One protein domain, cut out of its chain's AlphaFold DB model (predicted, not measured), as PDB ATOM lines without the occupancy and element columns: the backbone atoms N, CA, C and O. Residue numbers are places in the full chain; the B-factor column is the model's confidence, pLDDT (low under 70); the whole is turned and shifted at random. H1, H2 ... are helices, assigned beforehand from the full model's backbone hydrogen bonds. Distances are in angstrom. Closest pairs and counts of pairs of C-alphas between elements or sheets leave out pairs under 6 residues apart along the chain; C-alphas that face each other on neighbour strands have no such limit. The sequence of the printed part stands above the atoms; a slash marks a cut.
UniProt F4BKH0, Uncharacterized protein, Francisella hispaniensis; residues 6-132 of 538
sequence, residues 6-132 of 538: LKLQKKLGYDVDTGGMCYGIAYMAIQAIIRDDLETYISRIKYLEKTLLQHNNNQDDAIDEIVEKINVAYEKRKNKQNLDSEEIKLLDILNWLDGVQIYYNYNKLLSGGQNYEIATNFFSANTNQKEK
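Overview. This is residues 6 to 132 of the 538 residues of an uncharacterized protein of Francisella hispaniensis (UniProt F4BKH0). The long helix H5 runs through the middle of a crossed helical body; H4 crosses its first part at residues 87 to 94, and H2 crosses its later part at residues 96 to 104. H3 spans one side, from near the end of H2 to near the beginning of H4, and the short H1 packs on H4; after H5 comes a tail with the very short H6 and H7, in which residues 111 to 116 and residues 126 to 131 stick out, while H6 between them comes back close to H5. The printed part has 127 residues with seven named helices, H1 to H7 in chain order, and no named strand; its class is all helix. It is compact, with a radius of gyration of the C-alphas of 15.3 A, and spans 44 by 36 by 25 A.

Along the chain. H1, residues 6 to 11, begins at C-alpha 6 at (-57.912, 13.389, -41.450) and is 8.8 A long. H2 takes residues 21 to 34 over 20.3 A, H3 residues 38 to 54 over 24.4 A, and H4 residues 59 to 78 over 28.1 A. H5, residues 85 to 105, is 30.4 A long and begins at C-alpha 85 at (-33.651, 10.485, -46.747). H6 is residues 117 to 120, and H7 is residues 129 to 132, ending at C-alpha 132 at (-37.182, 35.111, -43.251).

Arrangement. H5 is the hub, touching four helices. With residues 96 to 104 alone it touches H2 at a steep tilt of 65 degrees, opposite ways; the closest C-alphas, of Gly 24 and Val 100, are 4.1 A apart. H4 touches H5 about perpendicular, at 78 degrees, closest at the C-alphas of Ala 73 and Glu 87, 5.1 A. H3 and H5 only just touch, with 3 pairs of C-alphas within 8 A, the closest being Arg 44 and Ile 93 at 6.0 A. H3 touches H4 with residues 48 to 54 alone, at a steep tilt of 57 degrees, the C-alphas of Leu 52 and Ala 62 being closest at 5.1 A. H2 touches H3, closest at the C-alphas of Ala 32 and Leu 38, 4.8 A. H1 touches H4, with the C-alphas of Leu 8 and Ile 63 closest at 5.8 A. H6 and H5 only just touch, with 3 pairs of C-alphas within 8 A, the closest being Ile 102 and Ala 119 at 7.4 A; H7 touches no helix. In H1 to H5 every O i to N i+4 pair is within hydrogen-bond range; H6 and H7 are too short for such a pair.

Size, cuts and confidence. The two C-alphas farthest apart, of Asn 56 and Gly 113, are 46.1 A apart. The printed part has no cut, and its long link is H5 to H6, 11 residues. Residues 111 to 116 stand free, as do residues 126 to 131, of which 129 to 131 belong to H7. The mean pLDDT of the printed part is 79.1; residues 17 to 19 and 105 to 132 are under 70.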
ATOM      1  N   LEU A   6     -57.243  13.321 -42.754       84.75
ATOM      2  CA  LEU A   6     -57.912  13.389 -41.450       84.75
ATOM      3  C   LEU A   6     -57.671  12.098 -40.660       84.75
ATOM      4  O   LEU A   6     -57.330  12.125 -39.481       84.75
ATOM      5  N   LYS A   7     -57.792  10.949 -41.333       88.75
ATOM      6  CA  LYS A   7     -57.550   9.632 -40.732       88.75
ATOM      7  C   LYS A   7     -56.083   9.447 -40.344       88.75
ATOM      8  O   LYS A   7     -55.815   8.924 -39.265       88.75
ATOM      9  N   LEU A   8     -55.156   9.917 -41.182       90.62
ATOM     10  CA  LEU A   8     -53.724   9.919 -40.874       90.62
ATOM     11  C   LEU A   8     -53.423  10.750 -39.623       90.62
ATOM     12  O   LEU A   8     -52.797  10.247 -38.696       90.62
ATOM     13  N   GLN A   9     -53.925  11.986 -39.557       89.00
ATOM     14  CA  GLN A   9     -53.735  12.846 -38.388       89.00
ATOM     15  C   GLN A   9     -54.312  12.229 -37.112       89.00
ATOM     16  O   GLN A   9     -53.647  12.217 -36.079       89.00
ATOM     17  N   LYS A  10     -55.501  11.624 -37.196       89.25
ATOM     18  CA  LYS A  10     -56.109  10.937 -36.054       89.25
ATOM     19  C   LYS A  10     -55.241   9.781 -35.542       89.25
ATOM     20  O   LYS A  10     -55.075   9.649 -34.334       89.25
ATOM     21  N   LYS A  11     -54.672   8.952 -36.431       92.25
ATOM     22  CA  LYS A  11     -53.765   7.858 -36.020       92.25
ATOM     23  C   LYS A  11     -52.427   8.367 -35.470       92.25
ATOM     24  O   LYS A  11     -51.840   7.700 -34.627       92.25
ATOM     25  N   LEU A  12     -51.982   9.551 -35.890       90.31
ATOM     26  CA  LEU A  12     -50.816  10.242 -35.321       90.31
ATOM     27  C   LEU A  12     -51.111  10.949 -33.983       90.31
ATOM     28  O   LEU A  12     -50.199  11.507 -33.382       90.31
ATOM     29  N   GLY A  13     -52.355  10.906 -33.493       87.19
ATOM     30  CA  GLY A  13     -52.736  11.450 -32.187       87.19
ATOM     31  C   GLY A  13     -53.130  12.928 -32.190       87.19
ATOM     32  O   GLY A  13     -53.269  13.510 -31.117       87.19
ATOM     33  N   TYR A  14     -53.329  13.539 -33.360       85.25
ATOM     34  CA  TYR A  14     -53.857  14.900 -33.443       85.25
ATOM     35  C   TYR A  14     -55.355  14.943 -33.141       85.25
ATOM     36  O   TYR A  14     -56.088  13.991 -33.426       85.25
ATOM     37  N   ASP A  15     -55.813  16.085 -32.629       78.69
ATOM     38  CA  ASP A  15     -57.238  16.382 -32.578       78.69
ATOM     39  C   ASP A  15     -57.750  16.664 -33.997       78.69
ATOM     40  O   ASP A  15     -57.111  17.367 -34.788       78.69
ATOM     41  N   VAL A  16     -58.871  16.045 -34.353       74.44
ATOM     42  CA  VAL A  16     -59.419  16.093 -35.709       74.44
ATOM     43  C   VAL A  16     -60.882  16.475 -35.638       74.44
ATOM     44  O   VAL A  16     -61.739  15.632 -35.373       74.44
ATOM     45  N   ASP A  17     -61.156  17.733 -35.968       69.38
ATOM     46  CA  ASP A  17     -62.497  18.198 -36.291       69.38
ATOM     47  C   ASP A  17     -62.707  18.172 -37.806       69.38
ATOM     48  O   ASP A  17     -61.990  18.803 -38.594       69.38
ATOM     49  N   THR A  18     -63.732  17.435 -38.218       64.69
ATOM     50  CA  THR A  18     -64.153  17.344 -39.613       64.69
ATOM     51  C   THR A  18     -64.654  18.676 -40.176       64.69
ATOM     52  O   THR A  18     -64.639  18.831 -41.393       64.69
ATOM     53  N   GLY A  19     -65.064  19.629 -39.328       61.19
ATOM     54  CA  GLY A  19     -65.621  20.926 -39.731       61.19
ATOM     55  C   GLY A  19     -64.609  22.057 -39.952       61.19
ATOM     56  O   GLY A  19     -64.993  23.113 -40.443       61.19
ATOM     57  N   GLY A  20     -63.326  21.870 -39.619       70.19
ATOM     58  CA  GLY A  20     -62.346  22.970 -39.656       70.19
ATOM     59  C   GLY A  20     -60.982  22.629 -40.255       70.19
ATOM     60  O   GLY A  20     -60.229  23.516 -40.654       70.19
ATOM     61  N   MET A  21     -60.633  21.349 -40.378       76.88
ATOM     62  CA  MET A  21     -59.278  20.960 -40.779       76.88
ATOM     63  C   MET A  21     -58.922  21.321 -42.234       76.88
ATOM     64  O   MET A  21     -57.746  21.483 -42.572       76.88
ATOM     65  N   CYS A  22     -59.927  21.504 -43.097       81.50
ATOM     66  CA  CYS A  22     -59.736  22.015 -44.455       81.50
ATOM     67  C   CYS A  22     -59.093  23.413 -44.467       81.50
ATOM     68  O   CYS A  22     -58.273  23.678 -45.347       81.50
ATOM     69  N   TYR A  23     -59.358  24.254 -43.459       80.31
ATOM     70  CA  TYR A  23     -58.709  25.558 -43.299       80.31
ATOM     71  C   TYR A  23     -57.210  25.419 -43.060       80.31
ATOM     72  O   TYR A  23     -56.422  26.087 -43.729       80.31
ATOM     73  N   GLY A  24     -56.804  24.500 -42.183       83.62
ATOM     74  CA  GLY A  24     -55.390  24.243 -41.924       83.62
ATOM     75  C   GLY A  24     -54.629  23.824 -43.184       83.62
ATOM     76  O   GLY A  24     -53.576  24.376 -43.501       83.62
ATOM     77  N   ILE A  25     -55.205  22.900 -43.958       86.94
ATOM     78  CA  ILE A  25     -54.614  22.415 -45.213       86.94
ATOM     79  C   ILE A  25     -54.560  23.533 -46.263       86.94
ATOM     80  O   ILE A  25     -53.517  23.742 -46.885       86.94
ATOM     81  N   ALA A  26     -55.652  24.283 -46.444       87.62
ATOM     82  CA  ALA A  26     -55.723  25.375 -47.411       87.62
ATOM     83  C   ALA A  26     -54.713  26.492 -47.100       87.62
ATOM     84  O   ALA A  26     -54.042  26.982 -48.007       87.62
ATOM     85  N   TYR A  27     -54.542  26.864 -45.830       85.62
ATOM     86  CA  TYR A  27     -53.570  27.888 -45.444       85.62
ATOM     87  C   TYR A  27     -52.120  27.410 -45.561       85.62
ATOM     88  O   TYR A  27     -51.275  28.170 -46.036       85.62
ATOM     89  N   MET A  28     -51.832  26.140 -45.252       87.25
ATOM     90  CA  MET A  28     -50.511  25.555 -45.527       87.25
ATOM     91  C   MET A  28     -50.188  25.548 -47.025       87.25
ATOM     92  O   MET A  28     -49.053  25.824 -47.422       87.25
ATOM     93  N   ALA A  29     -51.182  25.274 -47.867       90.00
ATOM     94  CA  ALA A  29     -51.046  25.342 -49.315       90.00
ATOM     95  C   ALA A  29     -50.797  26.774 -49.811       90.00
ATOM     96  O   ALA A  29     -49.856  26.992 -50.571       90.00
ATOM     97  N   ILE A  30     -51.563  27.762 -49.337       88.56
ATOM     98  CA  ILE A  30     -51.346  29.187 -49.647       88.56
ATOM     99  C   ILE A  30     -49.934  29.611 -49.252       88.56
ATOM    100  O   ILE A  30     -49.219  30.207 -50.055       88.56
ATOM    101  N   GLN A  31     -49.492  29.247 -48.047       86.56
ATOM    102  CA  GLN A  31     -48.143  29.545 -47.590       86.56
ATOM    103  C   GLN A  31     -47.081  28.947 -48.519       86.56
ATOM    104  O   GLN A  31     -46.129  29.643 -48.865       86.56
ATOM    105  N   ALA A  32     -47.242  27.692 -48.942       87.75
ATOM    106  CA  ALA A  32     -46.312  27.037 -49.858       87.75
ATOM    107  C   ALA A  32     -46.314  27.672 -51.258       87.75
ATOM    108  O   ALA A  32     -45.246  27.865 -51.838       87.75
ATOM    109  N   ILE A  33     -47.491  28.031 -51.788       88.44
ATOM    110  CA  ILE A  33     -47.637  28.710 -53.082       88.44
ATOM    111  C   ILE A  33     -46.896  30.042 -53.055       88.44
ATOM    112  O   ILE A  33     -46.034  30.279 -53.904       88.44
ATOM    113  N   ILE A  34     -47.222  30.884 -52.068       86.69
ATOM    114  CA  ILE A  34     -46.665  32.227 -51.963       86.69
ATOM    115  C   ILE A  34     -45.157  32.139 -51.730       86.69
ATOM    116  O   ILE A  34     -44.422  32.808 -52.439       86.69
ATOM    117  N   ARG A  35     -44.674  31.232 -50.869       84.81
ATOM    118  CA  ARG A  35     -43.241  31.050 -50.556       84.81
ATOM    119  C   ARG A  35     -42.407  30.295 -51.581       84.81
ATOM    120  O   ARG A  35     -41.259  29.973 -51.285       84.81
ATOM    121  N   ASP A  36     -42.958  30.017 -52.757       85.75
ATOM    122  CA  ASP A  36     -42.308  29.234 -53.811       85.75
ATOM    123  C   ASP A  36     -41.883  27.808 -53.381       85.75
ATOM    124  O   ASP A  36     -41.131  27.131 -54.089       85.75
ATOM    125  N   ASP A  37     -42.449  27.299 -52.278       84.75
ATOM    126  CA  ASP A  37     -42.209  25.967 -51.694       84.75
ATOM    127  C   ASP A  37     -43.266  24.927 -52.128       84.75
ATOM    128  O   ASP A  37     -43.415  23.846 -51.552       84.75
ATOM    129  N   LEU A  38     -44.029  25.239 -53.180       85.38
ATOM    130  CA  LEU A  38     -45.109  24.387 -53.679       85.38
ATOM    131  C   LEU A  38     -44.626  22.990 -54.100       85.38
ATOM    132  O   LEU A  38     -45.345  22.010 -53.940       85.38
ATOM    133  N   GLU A  39     -43.394  22.860 -54.595       85.00
ATOM    134  CA  GLU A  39     -42.819  21.552 -54.938       85.00
ATOM    135  C   GLU A  39     -42.624  20.665 -53.711       85.00
ATOM    136  O   GLU A  39     -42.988  19.486 -53.746       85.00
ATOM    137  N   THR A  40     -42.109  21.223 -52.616       87.69
ATOM    138  CA  THR A  40     -41.942  20.484 -51.366       87.69
ATOM    139  C   THR A  40     -43.302  20.077 -50.818       87.69
ATOM    140  O   THR A  40     -43.482  18.908 -50.473       87.69
ATOM    141  N   TYR A  41     -44.288  20.978 -50.843       88.88
ATOM    142  CA  TYR A  41     -45.673  20.658 -50.492       88.88
ATOM    143  C   TYR A  41     -46.206  19.472 -51.313       88.88
ATOM    144  O   TYR A  41     -46.611  18.455 -50.751       88.88
ATOM    145  N   ILE A  42     -46.128  19.542 -52.645       86.94
ATOM    146  CA  ILE A  42     -46.628  18.483 -53.534       86.94
ATOM    147  C   ILE A  42     -45.840  17.176 -53.364       86.94
ATOM    148  O   ILE A  42     -46.414  16.094 -53.470       86.94
ATOM    149  N   SER A  43     -44.540  17.233 -53.063       88.75
ATOM    150  CA  SER A  43     -43.729  16.033 -52.827       88.75
ATOM    151  C   SER A  43     -44.166  15.247 -51.584       88.75
ATOM    152  O   SER A  43     -44.103  14.019 -51.604       88.75
ATOM    153  N   ARG A  44     -44.648  15.927 -50.528       90.75
ATOM    154  CA  ARG A  44     -45.230  15.286 -49.333       90.75
ATOM    155  C   ARG A  44     -46.480  14.499 -49.719       90.75
ATOM    156  O   ARG A  44     -46.571  13.312 -49.430       90.75
ATOM    157  N   ILE A  45     -47.381  15.131 -50.469       88.69
ATOM    158  CA  ILE A  45     -48.615  14.498 -50.954       88.69
ATOM    159  C   ILE A  45     -48.312  13.293 -51.851       88.69
ATOM    160  O   ILE A  45     -48.859  12.217 -51.635       88.69
ATOM    161  N   LYS A  46     -47.392  13.435 -52.813       89.25
ATOM    162  CA  LYS A  46     -47.000  12.335 -53.712       89.25
ATOM    163  C   LYS A  46     -46.418  11.138 -52.968       89.25
ATOM    164  O   LYS A  46     -46.655  10.011 -53.388       89.25
ATOM    165  N   TYR A  47     -45.651  11.368 -51.899       92.69
ATOM    166  CA  TYR A  47     -45.147  10.282 -51.057       92.69
ATOM    167  C   TYR A  47     -46.315   9.500 -50.442       92.69
ATOM    168  O   TYR A  47     -46.399   8.289 -50.625       92.69
ATOM    169  N   LEU A  48     -47.269  10.202 -49.821       91.88
ATOM    170  CA  LEU A  48     -48.442   9.581 -49.201       91.88
ATOM    171  C   LEU A  48     -49.314   8.817 -50.215       91.88
ATOM    172  O   LEU A  48     -49.742   7.693 -49.958       91.88
ATOM    173  N   GLU A  49     -49.561   9.402 -51.389       89.88
ATOM    174  CA  GLU A  49     -50.337   8.759 -52.456       89.88
ATOM    175  C   GLU A  49     -49.615   7.542 -53.051       89.88
ATOM    176  O   GLU A  49     -50.258   6.553 -53.402       89.88
ATOM    177  N   LYS A  50     -48.279   7.581 -53.145       92.44
ATOM    178  CA  LYS A  50     -47.479   6.434 -53.586       92.44
ATOM    179  C   LYS A  50     -47.611   5.267 -52.609       92.44
ATOM    180  O   LYS A  50     -47.833   4.148 -53.066       92.44
ATOM    181  N   THR A  51     -47.518   5.518 -51.303       93.12
ATOM    182  CA  THR A  51     -47.716   4.478 -50.283       93.12
ATOM    183  C   THR A  51     -49.130   3.905 -50.348       93.12
ATOM    184  O   THR A  51     -49.307   2.692 -50.339       93.12
ATOM    185  N   LEU A  52     -50.148   4.751 -50.540       92.75
ATOM    186  CA  LEU A  52     -51.525   4.288 -50.734       92.75
ATOM    187  C   LEU A  52     -51.673   3.348 -51.946       92.75
ATOM    188  O   LEU A  52     -52.359   2.328 -51.862       92.75
ATOM    189  N   LEU A  53     -51.027   3.668 -53.069       92.62
ATOM    190  CA  LEU A  53     -51.044   2.821 -54.266       92.62
ATOM    191  C   LEU A  53     -50.342   1.475 -54.049       92.62
ATOM    192  O   LEU A  53     -50.797   0.471 -54.590       92.62
ATOM    193  N   GLN A  54     -49.267   1.437 -53.254       94.88
ATOM    194  CA  GLN A  54     -48.558   0.196 -52.910       94.88
ATOM    195  C   GLN A  54     -49.447  -0.785 -52.130       94.88
ATOM    196  O   GLN A  54     -49.301  -1.994 -52.288       94.88
ATOM    197  N   HIS A  55     -50.425  -0.267 -51.385       94.06
ATOM    198  CA  HIS A  55     -51.432  -1.046 -50.655       94.06
ATOM    199  C   HIS A  55     -52.740  -1.238 -51.427       94.06
ATOM    200  O   HIS A  55     -53.803  -1.389 -50.831       94.06
ATOM    201  N   ASN A  56     -52.714  -1.198 -52.764       92.31
ATOM    202  CA  ASN A  56     -53.907  -1.350 -53.610       92.31
ATOM    203  C   ASN A  56     -55.054  -0.377 -53.254       92.31
ATOM    204  O   ASN A  56     -56.230  -0.694 -53.426       92.31
ATOM    205  N   ASN A  57     -54.718   0.830 -52.788       89.38
ATOM    206  CA  ASN A  57     -55.644   1.839 -52.268       89.38
ATOM    207  C   ASN A  57     -56.351   1.484 -50.945       89.38
ATOM    208  O   ASN A  57     -57.340   2.137 -50.599       89.38
ATOM    209  N   ASN A  58     -55.845   0.516 -50.174       93.88
ATOM    210  CA  ASN A  58     -56.294   0.308 -48.801       93.88
ATOM    211  C   ASN A  58     -55.781   1.443 -47.899       93.88
ATOM    212  O   ASN A  58     -54.586   1.581 -47.651       93.88
ATOM    213  N   GLN A  59     -56.709   2.274 -47.420       92.81
ATOM    214  CA  GLN A  59     -56.404   3.425 -46.572       92.81
ATOM    215  C   GLN A  59     -55.881   3.015 -45.195       92.81
ATOM    216  O   GLN A  59     -55.063   3.735 -44.640       92.81
ATOM    217  N   ASP A  60     -56.375   1.918 -44.617       94.19
ATOM    218  CA  ASP A  60     -55.956   1.503 -43.276       94.19
ATOM    219  C   ASP A  60     -54.507   1.039 -43.276       94.19
ATOM    220  O   ASP A  60     -53.699   1.640 -42.572       94.19
ATOM    221  N   ASP A  61     -54.185   0.079 -44.145       95.38
ATOM    222  CA  ASP A  61     -52.847  -0.510 -44.252       95.38
ATOM    223  C   ASP A  61     -51.794   0.552 -44.603       95.38
ATOM    224  O   ASP A  61     -50.743   0.635 -43.968       95.38
ATOM    225  N   ALA A  62     -52.100   1.428 -45.569       95.31
ATOM    226  CA  ALA A  62     -51.188   2.494 -45.967       95.31
ATOM    227  C   ALA A  62     -50.942   3.504 -44.842       95.31
ATOM    228  O   ALA A  62     -49.806   3.929 -44.633       95.31
ATOM    229  N   ILE A  63     -51.996   3.912 -44.124       95.44
ATOM    230  CA  ILE A  63     -51.854   4.851 -43.008       95.44
ATOM    231  C   ILE A  63     -51.096   4.189 -41.854       95.44
ATOM    232  O   ILE A  63     -50.252   4.855 -41.261       95.44
ATOM    233  N   ASP A  64     -51.355   2.916 -41.547       96.31
ATOM    234  CA  ASP A  64     -50.636   2.194 -40.492       96.31
ATOM    235  C   ASP A  64     -49.140   2.095 -40.794       96.31
ATOM    236  O   ASP A  64     -48.333   2.430 -39.926       96.31
ATOM    237  N   GLU A  65     -48.758   1.773 -42.038       96.56
ATOM    238  CA  GLU A  65     -47.348   1.790 -42.450       96.56
ATOM    239  C   GLU A  65     -46.726   3.184 -42.270       96.56
ATOM    240  O   GLU A  65     -45.628   3.318 -41.726       96.56
ATOM    241  N   ILE A  66     -47.413   4.242 -42.713       96.50
ATOM    242  CA  ILE A  66     -46.898   5.616 -42.611       96.50
ATOM    243  C   ILE A  66     -46.701   6.011 -41.144       96.50
ATOM    244  O   ILE A  66     -45.665   6.577 -40.800       96.50
ATOM    245  N   VAL A  67     -47.675   5.715 -40.282       96.69
ATOM    246  CA  VAL A  67     -47.619   6.022 -38.845       96.69
ATOM    247  C   VAL A  67     -46.469   5.274 -38.181       96.69
ATOM    248  O   VAL A  67     -45.695   5.881 -37.441       96.69
ATOM    249  N   GLU A  68     -46.311   3.984 -38.474       96.94
ATOM    250  CA  GLU A  68     -45.207   3.180 -37.953       96.94
ATOM    251  C   GLU A  68     -43.853   3.767 -38.369       96.94
ATOM    252  O   GLU A  68     -43.002   4.038 -37.518       96.94
ATOM    253  N   LYS A  69     -43.677   4.059 -39.662       97.06
ATOM    254  CA  LYS A  69     -42.438   4.643 -40.184       97.06
ATOM    255  C   LYS A  69     -42.140   6.026 -39.596       97.06
ATOM    256  O   LYS A  69     -40.986   6.309 -39.272       97.06
ATOM    257  N   ILE A  70     -43.155   6.880 -39.416       95.56
ATOM    258  CA  ILE A  70     -43.005   8.181 -38.743       95.56
ATOM    259  C   ILE A  70     -42.530   7.983 -37.300       95.56
ATOM    260  O   ILE A  70     -41.576   8.641 -36.886       95.56
ATOM    261  N   ASN A  71     -43.144   7.068 -36.547       94.19
ATOM    262  CA  ASN A  71     -42.781   6.809 -35.152       94.19
ATOM    263  C   ASN A  71     -41.341   6.294 -35.020       94.19
ATOM    264  O   ASN A  71     -40.600   6.747 -34.146       94.19
ATOM    265  N   VAL A  72     -40.912   5.405 -35.922       96.38
ATOM    266  CA  VAL A  72     -39.523   4.926 -35.980       96.38
ATOM    267  C   VAL A  72     -38.559   6.082 -36.252       96.38
ATOM    268  O   VAL A  72     -37.601   6.270 -35.499       96.38
ATOM    269  N   ALA A  73     -38.826   6.896 -37.278       94.56
ATOM    270  CA  ALA A  73     -37.996   8.057 -37.603       94.56
ATOM    271  C   ALA A  73     -37.940   9.066 -36.439       94.56
ATOM    272  O   ALA A  73     -36.887   9.645 -36.147       94.56
ATOM    273  N   TYR A  74     -39.056   9.253 -35.734       90.88
ATOM    274  CA  TYR A  74     -39.160  10.164 -34.598       90.88
ATOM    275  C   TYR A  74     -38.321   9.694 -33.406       90.88
ATOM    276  O   TYR A  74     -37.536  10.475 -32.858       90.88
ATOM    277  N   GLU A  75     -38.401   8.413 -33.038       92.88
ATOM    278  CA  GLU A  75     -37.582   7.852 -31.959       92.88
ATOM    279  C   GLU A  75     -36.086   7.861 -32.310       92.88
ATOM    280  O   GLU A  75     -35.258   8.189 -31.456       92.88
ATOM    281  N   LYS A  76     -35.709   7.617 -33.574       94.12
ATOM    282  CA  LYS A  76     -34.318   7.801 -34.026       94.12
ATOM    283  C   LYS A  76     -33.836   9.239 -33.823       94.12
ATOM    284  O   LYS A  76     -32.762   9.450 -33.250       94.12
ATOM    285  N   ARG A  77     -34.640  10.237 -34.221       91.31
ATOM    286  CA  ARG A  77     -34.320  11.665 -34.036       91.31
ATOM    287  C   ARG A  77     -34.167  12.027 -32.559       91.31
ATOM    288  O   ARG A  77     -33.202  12.696 -32.191       91.31
ATOM    289  N   LYS A  78     -35.086  11.567 -31.710       90.38
ATOM    290  CA  LYS A  78     -35.061  11.774 -30.252       90.38
ATOM    291  C   LYS A  78     -33.795  11.198 -29.612       90.38
ATOM    292  O   LYS A  78     -33.193  11.839 -28.753       90.38
ATOM    293  N   ASN A  79     -33.344  10.044 -30.099       94.44
ATOM    294  CA  ASN A  79     -32.114   9.386 -29.663       94.44
ATOM    295  C   ASN A  79     -30.843   9.911 -30.364       94.44
ATOM    296  O   ASN A  79     -29.774   9.327 -30.195       94.44
ATOM    297  N   LYS A  80     -30.935  11.014 -31.126       93.44
ATOM    298  CA  LYS A  80     -29.825  11.650 -31.864       93.44
ATOM    299  C   LYS A  80     -29.104  10.704 -32.836       93.44
ATOM    300  O   LYS A  80     -27.904  10.842 -33.063       93.44
ATOM    301  N   GLN A  81     -29.826   9.737 -33.394       94.06
ATOM    302  CA  GLN A  81     -29.306   8.843 -34.423       94.06
ATOM    303  C   GLN A  81     -29.344   9.524 -35.799       94.06
ATOM    304  O   GLN A  81     -30.129  10.447 -36.025       94.06
ATOM    305  N   ASN A  82     -28.492   9.067 -36.721       92.06
ATOM    306  CA  ASN A  82     -28.510   9.544 -38.104       92.06
ATOM    307  C   ASN A  82     -29.794   9.083 -38.800       92.06
ATOM    308  O   ASN A  82     -30.179   7.921 -38.672       92.06
ATOM    309  N   LEU A  83     -30.413   9.999 -39.543       93.06
ATOM    310  CA  LEU A  83     -31.628   9.753 -40.312       93.06
ATOM    311  C   LEU A  83     -31.289   9.607 -41.792       93.06
ATOM    312  O   LEU A  83     -30.468  10.369 -42.314       93.06
ATOM    313  N   ASP A  84     -31.934   8.666 -42.469       94.62
ATOM    314  CA  ASP A  84     -31.866   8.573 -43.926       94.62
ATOM    315  C   ASP A  84     -32.831   9.555 -44.624       94.62
ATOM    316  O   ASP A  84     -33.565  10.323 -43.995       94.62
ATOM    317  N   SER A  85     -32.817   9.572 -45.959       91.25
ATOM    318  CA  SER A  85     -33.651  10.485 -46.747       91.25
ATOM    319  C   SER A  85     -35.156  10.215 -46.636       91.25
ATOM    320  O   SER A  85     -35.940  11.156 -46.759       91.25
ATOM    321  N   GLU A  86     -35.571   8.959 -46.447       93.31
ATOM    322  CA  GLU A  86     -36.985   8.602 -46.283       93.31
ATOM    323  C   GLU A  86     -37.471   9.037 -44.898       93.31
ATOM    324  O   GLU A  86     -38.512   9.681 -44.781       93.31
ATOM    325  N   GLU A  87     -36.669   8.799 -43.864       93.31
ATOM    326  CA  GLU A  87     -36.949   9.208 -42.486       93.31
ATOM    327  C   GLU A  87     -37.043  10.727 -42.346       93.31
ATOM    328  O   GLU A  87     -37.985  11.245 -41.743       93.31
ATOM    329  N   ILE A  88     -36.124  11.468 -42.973       90.12
ATOM    330  CA  ILE A  88     -36.206  12.932 -43.044       90.12
ATOM    331  C   ILE A  88     -37.510  13.360 -43.726       90.12
ATOM    332  O   ILE A  88     -38.154  14.307 -43.272       90.12
ATOM    333  N   LYS A  89     -37.932  12.663 -44.790       91.31
ATOM    334  CA  LYS A  89     -39.169  12.996 -45.506       91.31
ATOM    335  C   LYS A  89     -40.424  12.731 -44.672       91.31
ATOM    336  O   LYS A  89     -41.355  13.531 -44.710       91.31
ATOM    337  N   LEU A  90     -40.443  11.646 -43.906       93.06
ATOM    338  CA  LEU A  90     -41.535  11.302 -42.993       93.06
ATOM    339  C   LEU A  90     -41.665  12.323 -41.858       93.06
ATOM    340  O   LEU A  90     -42.767  12.776 -41.555       93.06
ATOM    341  N   LEU A  91     -40.544  12.763 -41.285       91.00
ATOM    342  CA  LEU A  91     -40.550  13.825 -40.277       91.00
ATOM    343  C   LEU A  91     -40.919  15.196 -40.861       91.00
ATOM    344  O   LEU A  91     -41.533  16.008 -40.178       91.00
ATOM    345  N   ASP A  92     -40.589  15.459 -42.127       89.94
ATOM    346  CA  ASP A  92     -41.059  16.639 -42.861       89.94
ATOM    347  C   ASP A  92     -42.586  16.618 -43.078       89.94
ATOM    348  O   ASP A  92     -43.232  17.660 -42.977       89.94
ATOM    349  N   ILE A  93     -43.181  15.442 -43.315       91.62
ATOM    350  CA  ILE A  93     -44.644  15.267 -43.348       91.62
ATOM    351  C   ILE A  93     -45.248  15.533 -41.967       91.62
ATOM    352  O   ILE A  93     -46.244  16.246 -41.885       91.62
ATOM    353  N   LEU A  94     -44.639  15.015 -40.896       89.56
ATOM    354  CA  LEU A  94     -45.098  15.262 -39.526       89.56
ATOM    355  C   LEU A  94     -45.100  16.765 -39.200       89.56
ATOM    356  O   LEU A  94     -46.135  17.300 -38.815       89.56
ATOM    357  N   ASN A  95     -43.998  17.471 -39.479       88.12
ATOM    358  CA  ASN A  95     -43.935  18.925 -39.295       88.12
ATOM    359  C   ASN A  95     -45.011  19.640 -40.134       88.12
ATOM    360  O   ASN A  95     -45.639  20.589 -39.684       88.12
ATOM    361  N   TRP A  96     -45.253  19.207 -41.373       89.50
ATOM    362  CA  TRP A  96     -46.310  19.800 -42.193       89.50
ATOM    363  C   TRP A  96     -47.703  19.652 -41.552       89.50
ATOM    364  O   TRP A  96     -48.475  20.613 -41.576       89.50
ATOM    365  N   LEU A  97     -48.003  18.504 -40.935       88.56
ATOM    366  CA  LEU A  97     -49.250  18.286 -40.194       88.56
ATOM    367  C   LEU A  97     -49.330  19.143 -38.922       88.56
ATOM    368  O   LEU A  97     -50.393  19.698 -38.650       88.56
ATOM    369  N   ASP A  98     -48.219  19.366 -38.213       85.81
ATOM    370  CA  ASP A  98     -48.179  20.342 -37.111       85.81
ATOM    371  C   ASP A  98     -48.611  21.743 -37.588       85.81
ATOM    372  O   ASP A  98     -49.330  22.459 -36.893       85.81
ATOM    373  N   GLY A  99     -48.240  22.130 -38.812       82.50
ATOM    374  CA  GLY A  99     -48.662  23.401 -39.415       82.50
ATOM    375  C   GLY A  99     -50.141  23.480 -39.730       82.50
ATOM    376  O   GLY A  99     -50.770  24.508 -39.466       82.50
ATOM    377  N   VAL A 100     -50.716  22.385 -40.226       85.06
ATOM    378  CA  VAL A 100     -52.168  22.268 -40.415       85.06
ATOM    379  C   VAL A 100     -52.889  22.505 -39.086       85.06
ATOM    380  O   VAL A 100     -53.850  23.272 -39.047       85.06
ATOM    381  N   GLN A 101     -52.388  21.923 -37.995       82.50
ATOM    382  CA  GLN A 101     -52.968  22.056 -36.656       82.50
ATOM    383  C   GLN A 101     -52.862  23.469 -36.093       82.50
ATOM    384  O   GLN A 101     -53.808  23.960 -35.483       82.50
ATOM    385  N   ILE A 102     -51.743  24.156 -36.324       78.00
ATOM    386  CA  ILE A 102     -51.600  25.562 -35.934       78.00
ATOM    387  C   ILE A 102     -52.648  26.410 -36.659       78.00
ATOM    388  O   ILE A 102     -53.394  27.142 -36.018       78.00
ATOM    389  N   TYR A 103     -52.768  26.291 -37.980       75.69
ATOM    390  CA  TYR A 103     -53.760  27.075 -38.718       75.69
ATOM    391  C   TYR A 103     -55.210  26.725 -38.364       75.69
ATOM    392  O   TYR A 103     -56.061  27.610 -38.394       75.69
ATOM    393  N   TYR A 104     -55.481  25.466 -38.019       74.75
ATOM    394  CA  TYR A 104     -56.788  25.013 -37.551       74.75
ATOM    395  C   TYR A 104     -57.135  25.584 -36.161       74.75
ATOM    396  O   TYR A 104     -58.185  26.196 -35.989       74.75
ATOM    397  N   ASN A 105     -56.237  25.461 -35.181       68.19
ATOM    398  CA  ASN A 105     -56.485  25.925 -33.810       68.19
ATOM    399  C   ASN A 105     -56.504  27.456 -33.696       68.19
ATOM    400  O   ASN A 105     -57.225  28.020 -32.876       68.19
ATOM    401  N   TYR A 106     -55.733  28.138 -34.542       60.88
ATOM    402  CA  TYR A 106     -55.692  29.593 -34.635       60.88
ATOM    403  C   TYR A 106     -56.467  30.066 -35.868       60.88
ATOM    404  O   TYR A 106     -55.926  30.762 -36.739       60.88
ATOM    405  N   ASN A 107     -57.749  29.682 -35.932       53.59
ATOM    406  CA  ASN A 107     -58.722  30.230 -36.874       53.59
ATOM    407  C   ASN A 107     -58.492  31.743 -36.996       53.59
ATOM    408  O   ASN A 107     -58.724  32.449 -36.016       53.59
ATOM    409  N   LYS A 108     -58.068  32.215 -38.186       52.16
ATOM    410  CA  LYS A 108     -57.847  33.629 -38.592       52.16
ATOM    411  C   LYS A 108     -56.405  34.143 -38.728       52.16
ATOM    412  O   LYS A 108     -56.263  35.305 -39.111       52.16
ATOM    413  N   LEU A 109     -55.359  33.318 -38.581       54.03
ATOM    414  CA  LEU A 109     -53.946  33.737 -38.760       54.03
ATOM    415  C   LEU A 109     -53.650  34.532 -40.051       54.03
ATOM    416  O   LEU A 109     -52.790  35.407 -40.047       54.03
ATOM    417  N   LEU A 110     -54.365  34.252 -41.147       50.78
ATOM    418  CA  LEU A 110     -54.186  34.923 -42.442       50.78
ATOM    419  C   LEU A 110     -55.354  35.835 -42.842       50.78
ATOM    420  O   LEU A 110     -55.440  36.200 -44.003       50.78
ATOM    421  N   SER A 111     -56.271  36.191 -41.937       49.41
ATOM    422  CA  SER A 111     -57.495  36.944 -42.295       49.41
ATOM    423  C   SER A 111     -57.482  38.440 -41.940       49.41
ATOM    424  O   SER A 111     -58.484  39.122 -42.141       49.41
ATOM    425  N   GLY A 112     -56.343  38.971 -41.480       42.06
ATOM    426  CA  GLY A 112     -56.124  40.412 -41.311       42.06
ATOM    427  C   GLY A 112     -55.360  40.777 -40.036       42.06
ATOM    428  O   GLY A 112     -55.682  40.309 -38.949       42.06
ATOM    429  N   GLY A 113     -54.341  41.631 -40.174       40.06
ATOM    430  CA  GLY A 113     -53.711  42.386 -39.079       40.06
ATOM    431  C   GLY A 113     -52.815  41.637 -38.082       40.06
ATOM    432  O   GLY A 113     -52.157  42.301 -37.284       40.06
ATOM    433  N   GLN A 114     -52.742  40.303 -38.101       36.88
ATOM    434  CA  GLN A 114     -51.955  39.536 -37.125       36.88
ATOM    435  C   GLN A 114     -50.599  39.055 -37.656       36.88
ATOM    436  O   GLN A 114     -50.416  38.725 -38.825       36.88
ATOM    437  N   ASN A 115     -49.630  39.069 -36.742       41.03
ATOM    438  CA  ASN A 115     -48.216  38.833 -36.975       41.03
ATOM    439  C   ASN A 115     -47.968  37.355 -37.344       41.03
ATOM    440  O   ASN A 115     -48.122  36.459 -36.514       41.03
ATOM    441  N   TYR A 116     -47.567  37.102 -38.595       45.34
ATOM    442  CA  TYR A 116     -47.240  35.769 -39.127       45.34
ATOM    443  C   TYR A 116     -46.055  35.105 -38.409       45.34
ATOM    444  O   TYR A 116     -45.803  33.926 -38.659       45.34
ATOM    445  N   GLU A 117     -45.360  35.831 -37.516       39.47
ATOM    446  CA  GLU A 117     -44.253  35.350 -36.681       39.47
ATOM    447  C   GLU A 117     -44.536  33.984 -36.041       39.47
ATOM    448  O   GLU A 117     -43.675  33.099 -36.096       39.47
ATOM    449  N   ILE A 118     -45.763  33.767 -35.544       41.81
ATOM    450  CA  ILE A 118     -46.180  32.511 -34.895       41.81
ATOM    451  C   ILE A 118     -46.147  31.325 -35.879       41.81
ATOM    452  O   ILE A 118     -45.655  30.255 -35.526       41.81
ATOM    453  N   ALA A 119     -46.583  31.513 -37.131       41.41
ATOM    454  CA  ALA A 119     -46.560  30.464 -38.157       41.41
ATOM    455  C   ALA A 119     -45.166  30.289 -38.802       41.41
ATOM    456  O   ALA A 119     -44.794  29.191 -39.217       41.41
ATOM    457  N   THR A 120     -44.355  31.351 -38.877       41.19
ATOM    458  CA  THR A 120     -42.988  31.307 -39.439       41.19
ATOM    459  C   THR A 120     -41.973  30.582 -38.575       41.19
ATOM    460  O   THR A 120     -41.074  29.938 -39.125       41.19
ATOM    461  N   ASN A 121     -42.084  30.691 -37.249       42.19
ATOM    462  CA  ASN A 121     -41.099  30.106 -36.341       42.19
ATOM    463  C   ASN A 121     -41.124  28.571 -36.359       42.19
ATOM    464  O   ASN A 121     -40.107  27.945 -36.071       42.19
ATOM    465  N   PHE A 122     -42.237  27.964 -36.773       40.25
ATOM    466  CA  PHE A 122     -42.422  26.516 -36.716       40.25
ATOM    467  C   PHE A 122     -41.787  25.726 -37.882       40.25
ATOM    468  O   PHE A 122     -41.401  24.578 -37.685       40.25
ATOM    469  N   PHE A 123     -41.617  26.305 -39.083       45.38
ATOM    470  CA  PHE A 123     -41.350  25.508 -40.307       45.38
ATOM    471  C   PHE A 123     -40.023  25.768 -41.032       45.38
ATOM    472  O   PHE A 123     -39.850  25.330 -42.167       45.38
ATOM    473  N   SER A 124     -39.058  26.470 -40.432       44.22
ATOM    474  CA  SER A 124     -37.878  26.947 -41.175       44.22
ATOM    475  C   SER A 124     -36.552  26.278 -40.792       44.22
ATOM    476  O   SER A 124     -35.603  26.945 -40.382       44.22
ATOM    477  N   ALA A 125     -36.443  24.963 -40.997       36.62
ATOM    478  CA  ALA A 125     -35.189  24.245 -40.749       36.62
ATOM    479  C   ALA A 125     -34.052  24.568 -41.750       36.62
ATOM    480  O   ALA A 125     -32.908  24.296 -41.418       36.62
ATOM    481  N   ASN A 126     -34.310  25.162 -42.930       41.69
ATOM    482  CA  ASN A 126     -33.310  25.184 -44.022       41.69
ATOM    483  C   ASN A 126     -33.198  26.467 -44.881       41.69
ATOM    484  O   ASN A 126     -32.791  26.402 -46.036       41.69
ATOM    485  N   THR A 127     -33.487  27.656 -44.351       42.12
ATOM    486  CA  THR A 127     -33.177  28.921 -45.063       42.12
ATOM    487  C   THR A 127     -32.508  29.952 -44.155       42.12
ATOM    488  O   THR A 127     -32.608  29.870 -42.930       42.12
ATOM    489  N   ASN A 128     -31.779  30.905 -44.744       44.03
ATOM    490  CA  ASN A 128     -31.038  31.945 -44.026       44.03
ATOM    491  C   ASN A 128     -31.983  32.887 -43.265       44.03
ATOM    492  O   ASN A 128     -32.906  33.457 -43.840       44.03
ATOM    493  N   GLN A 129     -31.715  33.096 -41.975       43.78
ATOM    494  CA  GLN A 129     -32.535  33.881 -41.039       43.78
ATOM    495  C   GLN A 129     -32.837  35.322 -41.509       43.78
ATOM    496  O   GLN A 129     -33.923  35.823 -41.249       43.78
ATOM    497  N   LYS A 130     -31.940  35.950 -42.286       40.12
ATOM    498  CA  LYS A 130     -32.104  37.324 -42.803       40.12
ATOM    499  C   LYS A 130     -33.100  37.481 -43.966       40.12
ATOM    500  O   LYS A 130     -33.582  38.585 -44.183       40.12
ATOM    501  N   GLU A 131     -33.438  36.420 -44.704       46.94
ATOM    502  CA  GLU A 131     -34.516  36.472 -45.716       46.94
ATOM    503  C   GLU A 131     -35.906  36.193 -45.111       46.94
ATOM    504  O   GLU A 131     -36.924  36.513 -45.725       46.94
ATOM    505  N   LYS A 132     -35.956  35.605 -43.903       49.28
ATOM    506  CA  LYS A 132     -37.182  35.111 -43.251       49.28
ATOM    507  C   LYS A 132     -38.067  36.211 -42.668       49.28
ATOM    508  O   LYS A 132     -39.280  36.033 -42.620       49.28
TER     509      LYS A 132